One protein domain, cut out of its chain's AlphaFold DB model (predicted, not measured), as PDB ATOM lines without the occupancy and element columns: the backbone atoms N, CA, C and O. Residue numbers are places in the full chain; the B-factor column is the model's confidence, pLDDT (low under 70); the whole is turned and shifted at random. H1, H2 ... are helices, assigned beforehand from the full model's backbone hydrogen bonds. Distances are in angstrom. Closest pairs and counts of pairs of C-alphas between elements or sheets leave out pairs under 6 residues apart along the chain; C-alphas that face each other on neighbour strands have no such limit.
ATOM      1  N   ASP A  55      28.145  46.624 -20.028       78.75
ATOM      2  CA  ASP A  55      26.839  47.131 -20.431       78.75
ATOM      3  C   ASP A  55      26.183  46.182 -21.450       78.75
ATOM      4  O   ASP A  55      25.025  45.781 -21.292       78.75
ATOM      5  N   GLN A  56      26.942  45.706 -22.438       78.44
ATOM      6  CA  GLN A  56      26.487  44.689 -23.384       78.44
ATOM      7  C   GLN A  56      26.266  43.322 -22.731       78.44
ATOM      8  O   GLN A  56      25.331  42.609 -23.106       78.44
ATOM      9  N   ARG A  57      27.073  42.951 -21.731       79.88
ATOM     10  CA  ARG A  57      26.870  41.718 -20.960       79.88
ATOM     11  C   ARG A  57      25.542  41.752 -20.207       79.88
ATOM     12  O   ARG A  57      24.786  40.783 -20.275       79.88
ATOM     13  N   TYR A  58      25.238  42.848 -19.512       80.94
ATOM     14  CA  TYR A  58      23.959  43.017 -18.815       80.94
ATOM     15  C   TYR A  58      22.781  43.021 -19.787       80.94
ATOM     16  O   TYR A  58      21.797  42.324 -19.541       80.94
ATOM     17  N   TYR A  59      22.907  43.724 -20.915       78.00
ATOM     18  CA  TYR A  59      21.904  43.722 -21.979       78.00
ATOM     19  C   TYR A  59      21.624  42.304 -22.499       78.00
ATOM     20  O   TYR A  59      20.474  41.872 -22.548       78.00
ATOM     21  N   CYS A  60      22.675  41.544 -22.811       78.81
ATOM     22  CA  CYS A  60      22.568  40.161 -23.267       78.81
ATOM     23  C   CYS A  60      21.890  39.263 -22.215       78.81
ATOM     24  O   CYS A  60      20.954  38.533 -22.539       78.81
ATOM     25  N   ASN A  61      22.295  39.361 -20.943       76.31
ATOM     26  CA  ASN A  61      21.697  38.573 -19.860       76.31
ATOM     27  C   ASN A  61      20.209  38.892 -19.663       76.31
ATOM     28  O   ASN A  61      19.408  37.982 -19.457       76.31
ATOM     29  N   ALA A  62      19.834  40.170 -19.747       78.62
ATOM     30  CA  ALA A  62      18.447  40.604 -19.629       78.62
ATOM     31  C   ALA A  62      17.587  40.103 -20.799       78.62
ATOM     32  O   ALA A  62      16.501  39.574 -20.579       78.62
ATOM     33  N   LYS A  63      18.097  40.172 -22.036       74.50
ATOM     34  CA  LYS A  63      17.426  39.609 -23.221       74.50
ATOM     35  C   LYS A  63      17.279  38.089 -23.156       74.50
ATOM     36  O   LYS A  63      16.295  37.560 -23.660       74.50
ATOM     37  N   ALA A  64      18.222  37.398 -22.520       72.25
ATOM     38  CA  ALA A  64      18.154  35.960 -22.276       72.25
ATOM     39  C   ALA A  64      17.230  35.573 -21.102       72.25
ATOM     40  O   ALA A  64      17.106  34.389 -20.801       72.25
ATOM     41  N   GLY A  65      16.613  36.543 -20.412       71.94
ATOM     42  CA  GLY A  65      15.749  36.304 -19.249       71.94
ATOM     43  C   GLY A  65      16.492  35.923 -17.962       71.94
ATOM     44  O   GLY A  65      15.856  35.618 -16.960       71.94
ATOM     45  N   ASN A  66      17.829  35.968 -17.966       68.62
ATOM     46  CA  ASN A  66      18.693  35.583 -16.843       68.62
ATOM     47  C   ASN A  66      19.303  36.791 -16.109       68.62
ATOM     48  O   ASN A  66      20.207  36.634 -15.289       68.62
ATOM     49  N   GLY A  67      18.860  38.013 -16.409       74.19
ATOM     50  CA  GLY A  67      19.421  39.232 -15.837       74.19
ATOM     51  C   GLY A  67      18.481  40.427 -15.908       74.19
ATOM     52  O   GLY A  67      17.331  40.317 -16.322       74.19
ATOM     53  N   SER A  68      18.991  41.585 -15.497       78.94
ATOM     54  CA  SER A  68      18.260  42.850 -15.515       78.94
ATOM     55  C   SER A  68      19.079  43.935 -16.201       78.94
ATOM     56  O   SER A  68      20.306  43.976 -16.103       78.94
ATOM     57  N   CYS A  69      18.371  44.853 -16.846       82.75
ATOM     58  CA  CYS A  69      18.928  46.044 -17.470       82.75
ATOM     59  C   CYS A  69      19.488  47.050 -16.448       82.75
ATOM     60  O   CYS A  69      20.185  47.985 -16.829       82.75
ATOM     61  N   ALA A  70      19.206  46.879 -15.150       80.94
ATOM     62  CA  ALA A  70      19.645  47.793 -14.093       80.94
ATOM     63  C   ALA A  70      21.174  47.960 -14.003       80.94
ATOM     64  O   ALA A  70      21.633  49.028 -13.612       80.94
ATOM     65  N   GLY A  71      21.945  46.933 -14.386       78.25
ATOM     66  CA  GLY A  71      23.414  46.967 -14.373       78.25
ATOM     67  C   GLY A  71      24.056  47.741 -15.530       78.25
ATOM     68  O   GLY A  71      25.270  47.902 -15.547       78.25
ATOM     69  N   ILE A  72      23.262  48.209 -16.496       83.56
ATOM     70  CA  ILE A  72      23.753  48.972 -17.645       83.56
ATOM     71  C   ILE A  72      23.986  50.425 -17.215       83.56
ATOM     72  O   ILE A  72      23.046  51.107 -16.793       83.56
ATOM     73  N   ASN A  73      25.224  50.903 -17.354       83.94
ATOM     74  CA  ASN A  73      25.598  52.273 -16.997       83.94
ATOM     75  C   ASN A  73      25.111  53.286 -18.034       83.94
ATOM     76  O   ASN A  73      24.675  54.383 -17.680       83.94
ATOM     77  N   ASN A  74      25.146  52.920 -19.314       82.25
ATOM     78  CA  ASN A  74      24.591  53.737 -20.379       82.25
ATOM     79  C   ASN A  74      23.055  53.821 -20.268       82.25
ATOM     80  O   ASN A  74      22.339  52.841 -20.488       82.25
ATOM     81  N   SER A  75      22.534  55.011 -19.961       81.12
ATOM     82  CA  SER A  75      21.099  55.253 -19.783       81.12
ATOM     83  C   SER A  75      20.270  54.917 -21.021       81.12
ATOM     84  O   SER A  75      19.171  54.376 -20.889       81.12
ATOM     85  N   ASP A  76      20.794  55.194 -22.214       80.69
ATOM     86  CA  ASP A  76      20.089  54.943 -23.470       80.69
ATOM     87  C   ASP A  76      20.029  53.442 -23.760       80.69
ATOM     88  O   ASP A  76      18.961  52.911 -24.074       80.69
ATOM     89  N   LEU A  77      21.142  52.728 -23.552       80.44
ATOM     90  CA  LEU A  77      21.176  51.271 -23.689       80.44
ATOM     91  C   LEU A  77      20.298  50.585 -22.635       80.44
ATOM     92  O   LEU A  77      19.624  49.600 -22.939       80.44
ATOM     93  N   ARG A  78      20.251  51.119 -21.411       85.19
ATOM     94  CA  ARG A  78      19.369  50.626 -20.349       85.19
ATOM     95  C   ARG A  78      17.900  50.781 -20.716       85.19
ATOM     96  O   ARG A  78      17.125  49.844 -20.537       85.19
ATOM     97  N   ASN A  79      17.514  51.941 -21.241       82.44
ATOM     98  CA  ASN A  79      16.146  52.182 -21.692       82.44
ATOM     99  C   ASN A  79      15.774  51.264 -22.861       82.44
ATOM    100  O   ASN A  79      14.682  50.699 -22.858       82.44
ATOM    101  N   ALA A  80      16.699  51.044 -23.801       79.94
ATOM    102  CA  ALA A  80      16.508  50.080 -24.880       79.94
ATOM    103  C   ALA A  80      16.322  48.654 -24.363       79.94
ATOM    104  O   ALA A  80      15.367  47.981 -24.735       79.94
ATOM    105  N   CYS A  81      17.174  48.226 -23.436       84.12
ATOM    106  CA  CYS A  81      17.043  46.942 -22.766       84.12
ATOM    107  C   CYS A  81      15.670  46.781 -22.095       84.12
ATOM    108  O   CYS A  81      15.000  45.770 -22.298       84.12
ATOM    109  N   ASN A  82      15.222  47.784 -21.331       83.94
ATOM    110  CA  ASN A  82      13.925  47.754 -20.656       83.94
ATOM    111  C   ASN A  82      12.764  47.679 -21.657       83.94
ATOM    112  O   ASN A  82      11.841  46.896 -21.460       83.94
ATOM    113  N   ALA A  83      12.817  48.453 -22.745       80.50
ATOM    114  CA  ALA A  83      11.810  48.409 -23.804       80.50
ATOM    115  C   ALA A  83      11.735  47.031 -24.477       80.50
ATOM    116  O   ALA A  83      10.656  46.488 -24.687       80.50
ATOM    117  N   GLU A  84      12.889  46.435 -24.763       76.50
ATOM    118  CA  GLU A  84      12.998  45.146 -25.441       76.50
ATOM    119  C   GLU A  84      12.680  43.928 -24.565       76.50
ATOM    120  O   GLU A  84      12.377  42.858 -25.094       76.50
ATOM    121  N   THR A  85      12.804  44.067 -23.246       76.69
ATOM    122  CA  THR A  85      12.434  43.042 -22.255       76.69
ATOM    123  C   THR A  85      11.007  43.225 -21.735       76.69
ATOM    124  O   THR A  85      10.562  42.458 -20.887       76.69
ATOM    125  N   GLY A  86      10.278  44.228 -22.243       71.44
ATOM    126  CA  GLY A  86       8.894  44.521 -21.863       71.44
ATOM    127  C   GLY A  86       8.731  45.244 -20.520       71.44
ATOM    128  O   GLY A  86       7.605  45.476 -20.093       71.44
ATOM    129  N   ASN A  87       9.829  45.633 -19.867       69.00
ATOM    130  CA  ASN A  87       9.842  46.305 -18.562       69.00
ATOM    131  C   ASN A  87       9.947  47.842 -18.645       69.00
ATOM    132  O   ASN A  87      10.091  48.510 -17.621       69.00
ATOM    133  N   GLY A  88       9.895  48.438 -19.838       74.00
ATOM    134  CA  GLY A  88       9.965  49.891 -19.995       74.00
ATOM    135  C   GLY A  88       9.686  50.376 -21.411       74.00
ATOM    136  O   GLY A  88       9.068  49.682 -22.212       74.00
ATOM    137  N   SER A  89      10.118  51.599 -21.720       76.31
ATOM    138  CA  SER A  89       9.913  52.213 -23.033       76.31
ATOM    139  C   SER A  89      11.122  53.032 -23.480       76.31
ATOM    140  O   SER A  89      11.916  53.513 -22.670       76.31
ATOM    141  N   CYS A  90      11.220  53.254 -24.789       82.25
ATOM    142  CA  CYS A  90      12.232  54.117 -25.398       82.25
ATOM    143  C   CYS A  90      12.001  55.618 -25.120       82.25
ATOM    144  O   CYS A  90      12.778  56.452 -25.580       82.25
ATOM    145  N   ALA A  91      10.938  55.992 -24.396       77.19
ATOM    146  CA  ALA A  91      10.558  57.389 -24.178       77.19
ATOM    147  C   ALA A  91      11.606  58.186 -23.383       77.19
ATOM    148  O   ALA A  91      11.748  59.386 -23.601       77.19
ATOM    149  N   GLY A  92      12.366  57.518 -22.508       74.62
ATOM    150  CA  GLY A  92      13.417  58.141 -21.696       74.62
ATOM    151  C   GLY A  92      14.706  58.482 -22.451       74.62
ATOM    152  O   GLY A  92      15.625  59.026 -21.849       74.62
ATOM    153  N   ILE A  93      14.804  58.149 -23.741       82.56
ATOM    154  CA  ILE A  93      15.981  58.447 -24.563       82.56
ATOM    155  C   ILE A  93      15.872  59.885 -25.065       82.56
ATOM    156  O   ILE A  93      14.910  60.216 -25.762       82.56
ATOM    157  N   ASN A  94      16.837  60.734 -24.712       80.00
ATOM    158  CA  ASN A  94      16.838  62.155 -25.083       80.00
ATOM    159  C   ASN A  94      17.168  62.376 -26.561       80.00
ATOM    160  O   ASN A  94      16.621  63.280 -27.189       80.00
ATOM    161  N   ASP A  95      18.042  61.541 -27.113       83.81
ATOM    162  CA  ASP A  95      18.416  61.600 -28.517       83.81
ATOM    163  C   ASP A  95      17.324  60.967 -29.398       83.81
ATOM    164  O   ASP A  95      16.912  59.819 -29.208       83.81
ATOM    165  N   SER A  96      16.821  61.733 -30.368       84.31
ATOM    166  CA  SER A  96      15.754  61.278 -31.262       84.31
ATOM    167  C   SER A  96      16.177  60.086 -32.116       84.31
ATOM    168  O   SER A  96      15.389  59.159 -32.292       84.31
ATOM    169  N   ASP A  97      17.412  60.079 -32.611       86.81
ATOM    170  CA  ASP A  97      17.933  59.013 -33.459       86.81
ATOM    171  C   ASP A  97      18.069  57.711 -32.655       86.81
ATOM    172  O   ASP A  97      17.613  56.652 -33.095       86.81
ATOM    173  N   GLN A  98      18.590  57.795 -31.429       83.50
ATOM    174  CA  GLN A  98      18.648  56.664 -30.497       83.50
ATOM    175  C   GLN A  98      17.253  56.182 -30.085       83.50
ATOM    176  O   GLN A  98      17.024  54.980 -29.936       83.50
ATOM    177  N   ARG A  99      16.282  57.090 -29.950       86.44
ATOM    178  CA  ARG A  99      14.888  56.733 -29.659       86.44
ATOM    179  C   ARG A  99      14.262  55.950 -30.811       86.44
ATOM    180  O   ARG A  99      13.610  54.934 -30.566       86.44
ATOM    181  N   TYR A 100      14.455  56.382 -32.058       86.25
ATOM    182  CA  TYR A 100      13.994  55.636 -33.235       86.25
ATOM    183  C   TYR A 100      14.676  54.273 -33.337       86.25
ATOM    184  O   TYR A 100      13.999  53.270 -33.561       86.25
ATOM    185  N   TYR A 101      15.988  54.224 -33.099       83.81
ATOM    186  CA  TYR A 101      16.760  52.985 -33.067       83.81
ATOM    187  C   TYR A 101      16.240  52.003 -32.008       83.81
ATOM    188  O   TYR A 101      16.024  50.827 -32.300       83.81
ATOM    189  N   CYS A 102      15.961  52.493 -30.800       84.31
ATOM    190  CA  CYS A 102      15.368  51.713 -29.721       84.31
ATOM    191  C   CYS A 102      13.979  51.177 -30.090       84.31
ATOM    192  O   CYS A 102      13.727  49.984 -29.940       84.31
ATOM    193  N   ASN A 103      13.088  52.028 -30.616       83.44
ATOM    194  CA  ASN A 103      11.738  51.598 -30.993       83.44
ATOM    195  C   ASN A 103      11.774  50.542 -32.104       83.44
ATOM    196  O   ASN A 103      11.020  49.573 -32.049       83.44
ATOM    197  N   ALA A 104      12.664  50.711 -33.086       82.44
ATOM    198  CA  ALA A 104      12.880  49.725 -34.137       82.44
ATOM    199  C   ALA A 104      13.383  48.390 -33.568       82.44
ATOM    200  O   ALA A 104      12.824  47.349 -33.894       82.44
ATOM    201  N   LYS A 105      14.359  48.409 -32.649       75.25
ATOM    202  CA  LYS A 105      14.836  47.191 -31.972       75.25
ATOM    203  C   LYS A 105      13.786  46.506 -31.103       75.25
ATOM    204  O   LYS A 105      13.762  45.283 -31.034       75.25
ATOM    205  N   ALA A 106      12.912  47.275 -30.462       73.69
ATOM    206  CA  ALA A 106      11.791  46.746 -29.692       73.69
ATOM    207  C   ALA A 106      10.644  46.211 -30.576       73.69
ATOM    208  O   ALA A 106       9.640  45.751 -30.042       73.69
ATOM    209  N   GLY A 107      10.761  46.288 -31.908       72.56
ATOM    210  CA  GLY A 107       9.736  45.837 -32.854       72.56
ATOM    211  C   GLY A 107       8.530  46.775 -32.985       72.56
ATOM    212  O   GLY A 107       7.588  46.458 -33.701       72.56
ATOM    213  N   ASN A 108       8.561  47.940 -32.330       69.44
ATOM    214  CA  ASN A 108       7.454  48.902 -32.267       69.44
ATOM    215  C   ASN A 108       7.713  50.179 -33.091       69.44
ATOM    216  O   ASN A 108       6.978  51.160 -32.967       69.44
ATOM    217  N   GLY A 109       8.766  50.219 -33.913       75.06
ATOM    218  CA  GLY A 109       9.160  51.424 -34.642       75.06
ATOM    219  C   GLY A 109       9.928  51.169 -35.933       75.06
ATOM    220  O   GLY A 109      10.199  50.036 -36.318       75.06
ATOM    221  N   SER A 110      10.281  52.261 -36.609       79.44
ATOM    222  CA  SER A 110      10.997  52.242 -37.885       79.44
ATOM    223  C   SER A 110      12.299  53.033 -37.809       79.44
ATOM    224  O   SER A 110      12.384  54.073 -37.154       79.44
ATOM    225  N   CYS A 111      13.291  52.567 -38.564       85.00
ATOM    226  CA  CYS A 111      14.584  53.218 -38.754       85.00
ATOM    227  C   CYS A 111      14.507  54.493 -39.614       85.00
ATOM    228  O   CYS A 111      15.505  55.192 -39.769       85.00
ATOM    229  N   ALA A 112      13.343  54.801 -40.201       82.69
ATOM    230  CA  ALA A 112      13.164  55.939 -41.103       82.69
ATOM    231  C   ALA A 112      13.383  57.308 -40.429       82.69
ATOM    232  O   ALA A 112      13.775  58.253 -41.107       82.69
ATOM    233  N   GLY A 113      13.149  57.408 -39.116       81.75
ATOM    234  CA  GLY A 113      13.312  58.655 -38.359       81.75
ATOM    235  C   GLY A 113      14.757  59.001 -37.989       81.75
ATOM    236  O   GLY A 113      15.006  60.108 -37.523       81.75
ATOM    237  N   ILE A 114      15.702  58.078 -38.200       87.31
ATOM    238  CA  ILE A 114      17.108  58.249 -37.825       87.31
ATOM    239  C   ILE A 114      17.808  59.135 -38.861       87.31
ATOM    240  O   ILE A 114      17.891  58.777 -40.041       87.31
ATOM    241  N   ARG A 115      18.332  60.282 -38.417       88.56
ATOM    242  CA  ARG A 115      19.074  61.227 -39.265       88.56
ATOM    243  C   ARG A 115      20.516  60.792 -39.481       88.56
ATOM    244  O   ARG A 115      21.038  60.954 -40.582       88.56
ATOM    245  N   ASN A 116      21.148  60.224 -38.458       88.62
ATOM    246  CA  ASN A 116      22.486  59.666 -38.571       88.62
ATOM    247  C   ASN A 116      22.496  58.437 -39.504       88.62
ATOM    248  O   ASN A 116      21.890  57.404 -39.213       88.62
ATOM    249  N   SER A 117      23.211  58.537 -40.628       85.69
ATOM    250  CA  SER A 117      23.295  57.480 -41.643       85.69
ATOM    251  C   SER A 117      23.873  56.172 -41.107       85.69
ATOM    252  O   SER A 117      23.373  55.100 -41.445       85.69
ATOM    253  N   ASP A 118      24.886  56.245 -40.247       86.88
ATOM    254  CA  ASP A 118      25.557  55.063 -39.707       86.88
ATOM    255  C   ASP A 118      24.645  54.330 -38.729       86.88
ATOM    256  O   ASP A 118      24.490  53.108 -38.804       86.88
ATOM    257  N   LEU A 119      23.966  55.079 -37.859       83.19
ATOM    258  CA  LEU A 119      22.988  54.517 -36.932       83.19
ATOM    259  C   LEU A 119      21.765  53.963 -37.677       83.19
ATOM    260  O   LEU A 119      21.250  52.902 -37.325       83.19
ATOM    261  N   ARG A 120      21.332  54.624 -38.755       85.44
ATOM    262  CA  ARG A 120      20.239  54.145 -39.608       85.44
ATOM    263  C   ARG A 120      20.603  52.841 -40.312       85.44
ATOM    264  O   ARG A 120      19.780  51.930 -40.356       85.44
ATOM    265  N   ASN A 121      21.830  52.717 -40.812       85.12
ATOM    266  CA  ASN A 121      22.321  51.482 -41.421       85.12
ATOM    267  C   ASN A 121      22.385  50.338 -40.404       85.12
ATOM    268  O   ASN A 121      21.942  49.229 -40.701       85.12
ATOM    269  N   GLN A 122      22.857  50.616 -39.186       81.88
ATOM    270  CA  GLN A 122      22.829  49.641 -38.094       81.88
ATOM    271  C   GLN A 122      21.398  49.219 -37.745       81.88
ATOM    272  O   GLN A 122      21.141  48.037 -37.547       81.88
ATOM    273  N   CYS A 123      20.461  50.167 -37.712       81.94
ATOM    274  CA  CYS A 123      19.044  49.904 -37.481       81.94
ATOM    275  C   CYS A 123      18.446  48.981 -38.551       81.94
ATOM    276  O   CYS A 123      17.842  47.959 -38.236       81.94
ATOM    277  N   ASN A 124      18.665  49.305 -39.827       81.56
ATOM    278  CA  ASN A 124      18.185  48.496 -40.945       81.56
ATOM    279  C   ASN A 124      18.775  47.080 -40.913       81.56
ATOM    280  O   ASN A 124      18.084  46.120 -41.233       81.56
ATOM    281  N   ALA A 125      20.030  46.941 -40.478       79.81
ATOM    282  CA  ALA A 125      20.685  45.647 -40.341       79.81
ATOM    283  C   ALA A 125      20.111  44.775 -39.211       79.81
ATOM    284  O   ALA A 125      20.416  43.584 -39.188       79.81
ATOM    285  N   LEU A 126      19.330  45.337 -38.286       68.56
ATOM    286  CA  LEU A 126      18.659  44.597 -37.210       68.56
ATOM    287  C   LEU A 126      17.258  44.125 -37.604       68.56
ATOM    288  O   LEU A 126      16.812  43.097 -37.111       68.56
ATOM    289  N   ASN A 127      16.595  44.840 -38.514       59.31
ATOM    290  CA  ASN A 127      15.263  44.502 -39.025       59.31
ATOM    291  C   ASN A 127      15.281  43.472 -40.178       59.31
ATOM    292  O   ASN A 127      14.274  43.336 -40.870       59.31
ATOM    293  N   HIS A 128      16.405  42.779 -40.418       44.62
ATOM    294  CA  HIS A 128      16.607  41.939 -41.607       44.62
ATOM    295  C   HIS A 128      17.327  40.620 -41.335       44.62
ATOM    296  O   HIS A 128      18.333  40.638 -40.588       44.62
TER     297      HIS A 128
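What this domain is: This is residues 55 to 128 of the 128 residues of an uncharacterized protein of Pseudomonas mandelii JR-1 (UniProt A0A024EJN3). The chain winds in stacked turns, a short solenoid: four short helices, H1 to H4, follow one another along a curved arc, each beside the next and running the same way, with a long loop leading back between them. The printed part has 74 residues with four named helices in the order H1 H2 H3 H4 and no named strand; the class is all helix. It is compact, with a radius of gyration of the C-alphas of 11.6 A and spans of 32 by 26 by 19 A.

Where its parts are: H1, residues 55 to 63, begins at C-alpha 55 (26.839, 47.131, -20.431) and is 12.4 A long. H2, residues 75 to 84, and H3, residues 96 to 105, are each 14.1 A. H4, residues 117 to 124, 10.4 A, ends at C-alpha 124 (18.185, 48.496, -40.945).

How they stand to each other: H1 touches H2 at a shallow tilt of 14 degrees, the same way; the closest C-alphas, of Tyr 59 and Cys 81, are 5.9 A apart. H2 touches H3 at a shallow tilt of 30 degrees, the same way, closest at the C-alphas of Ala 80 and Cys 102, 5.2 A. H3 touches H4 at a shallow tilt of 19 degrees, the same way, closest at the C-alphas of Tyr 101 and Cys 123, 5.8 A. H1 is apart from H3 and H4, and H2 from H4. In H1, H2, H3 and H4 every O i to N i+4 pair is within hydrogen-bond range.

The domain as a whole: The C-alphas farthest apart, of Asn 66 and Arg 115, are 34.1 A apart. The printed part has no cut, and its three links, 11 residues each, are long. The pLDDT is under 70 at residues 66, 87, 108 and 126 to 128.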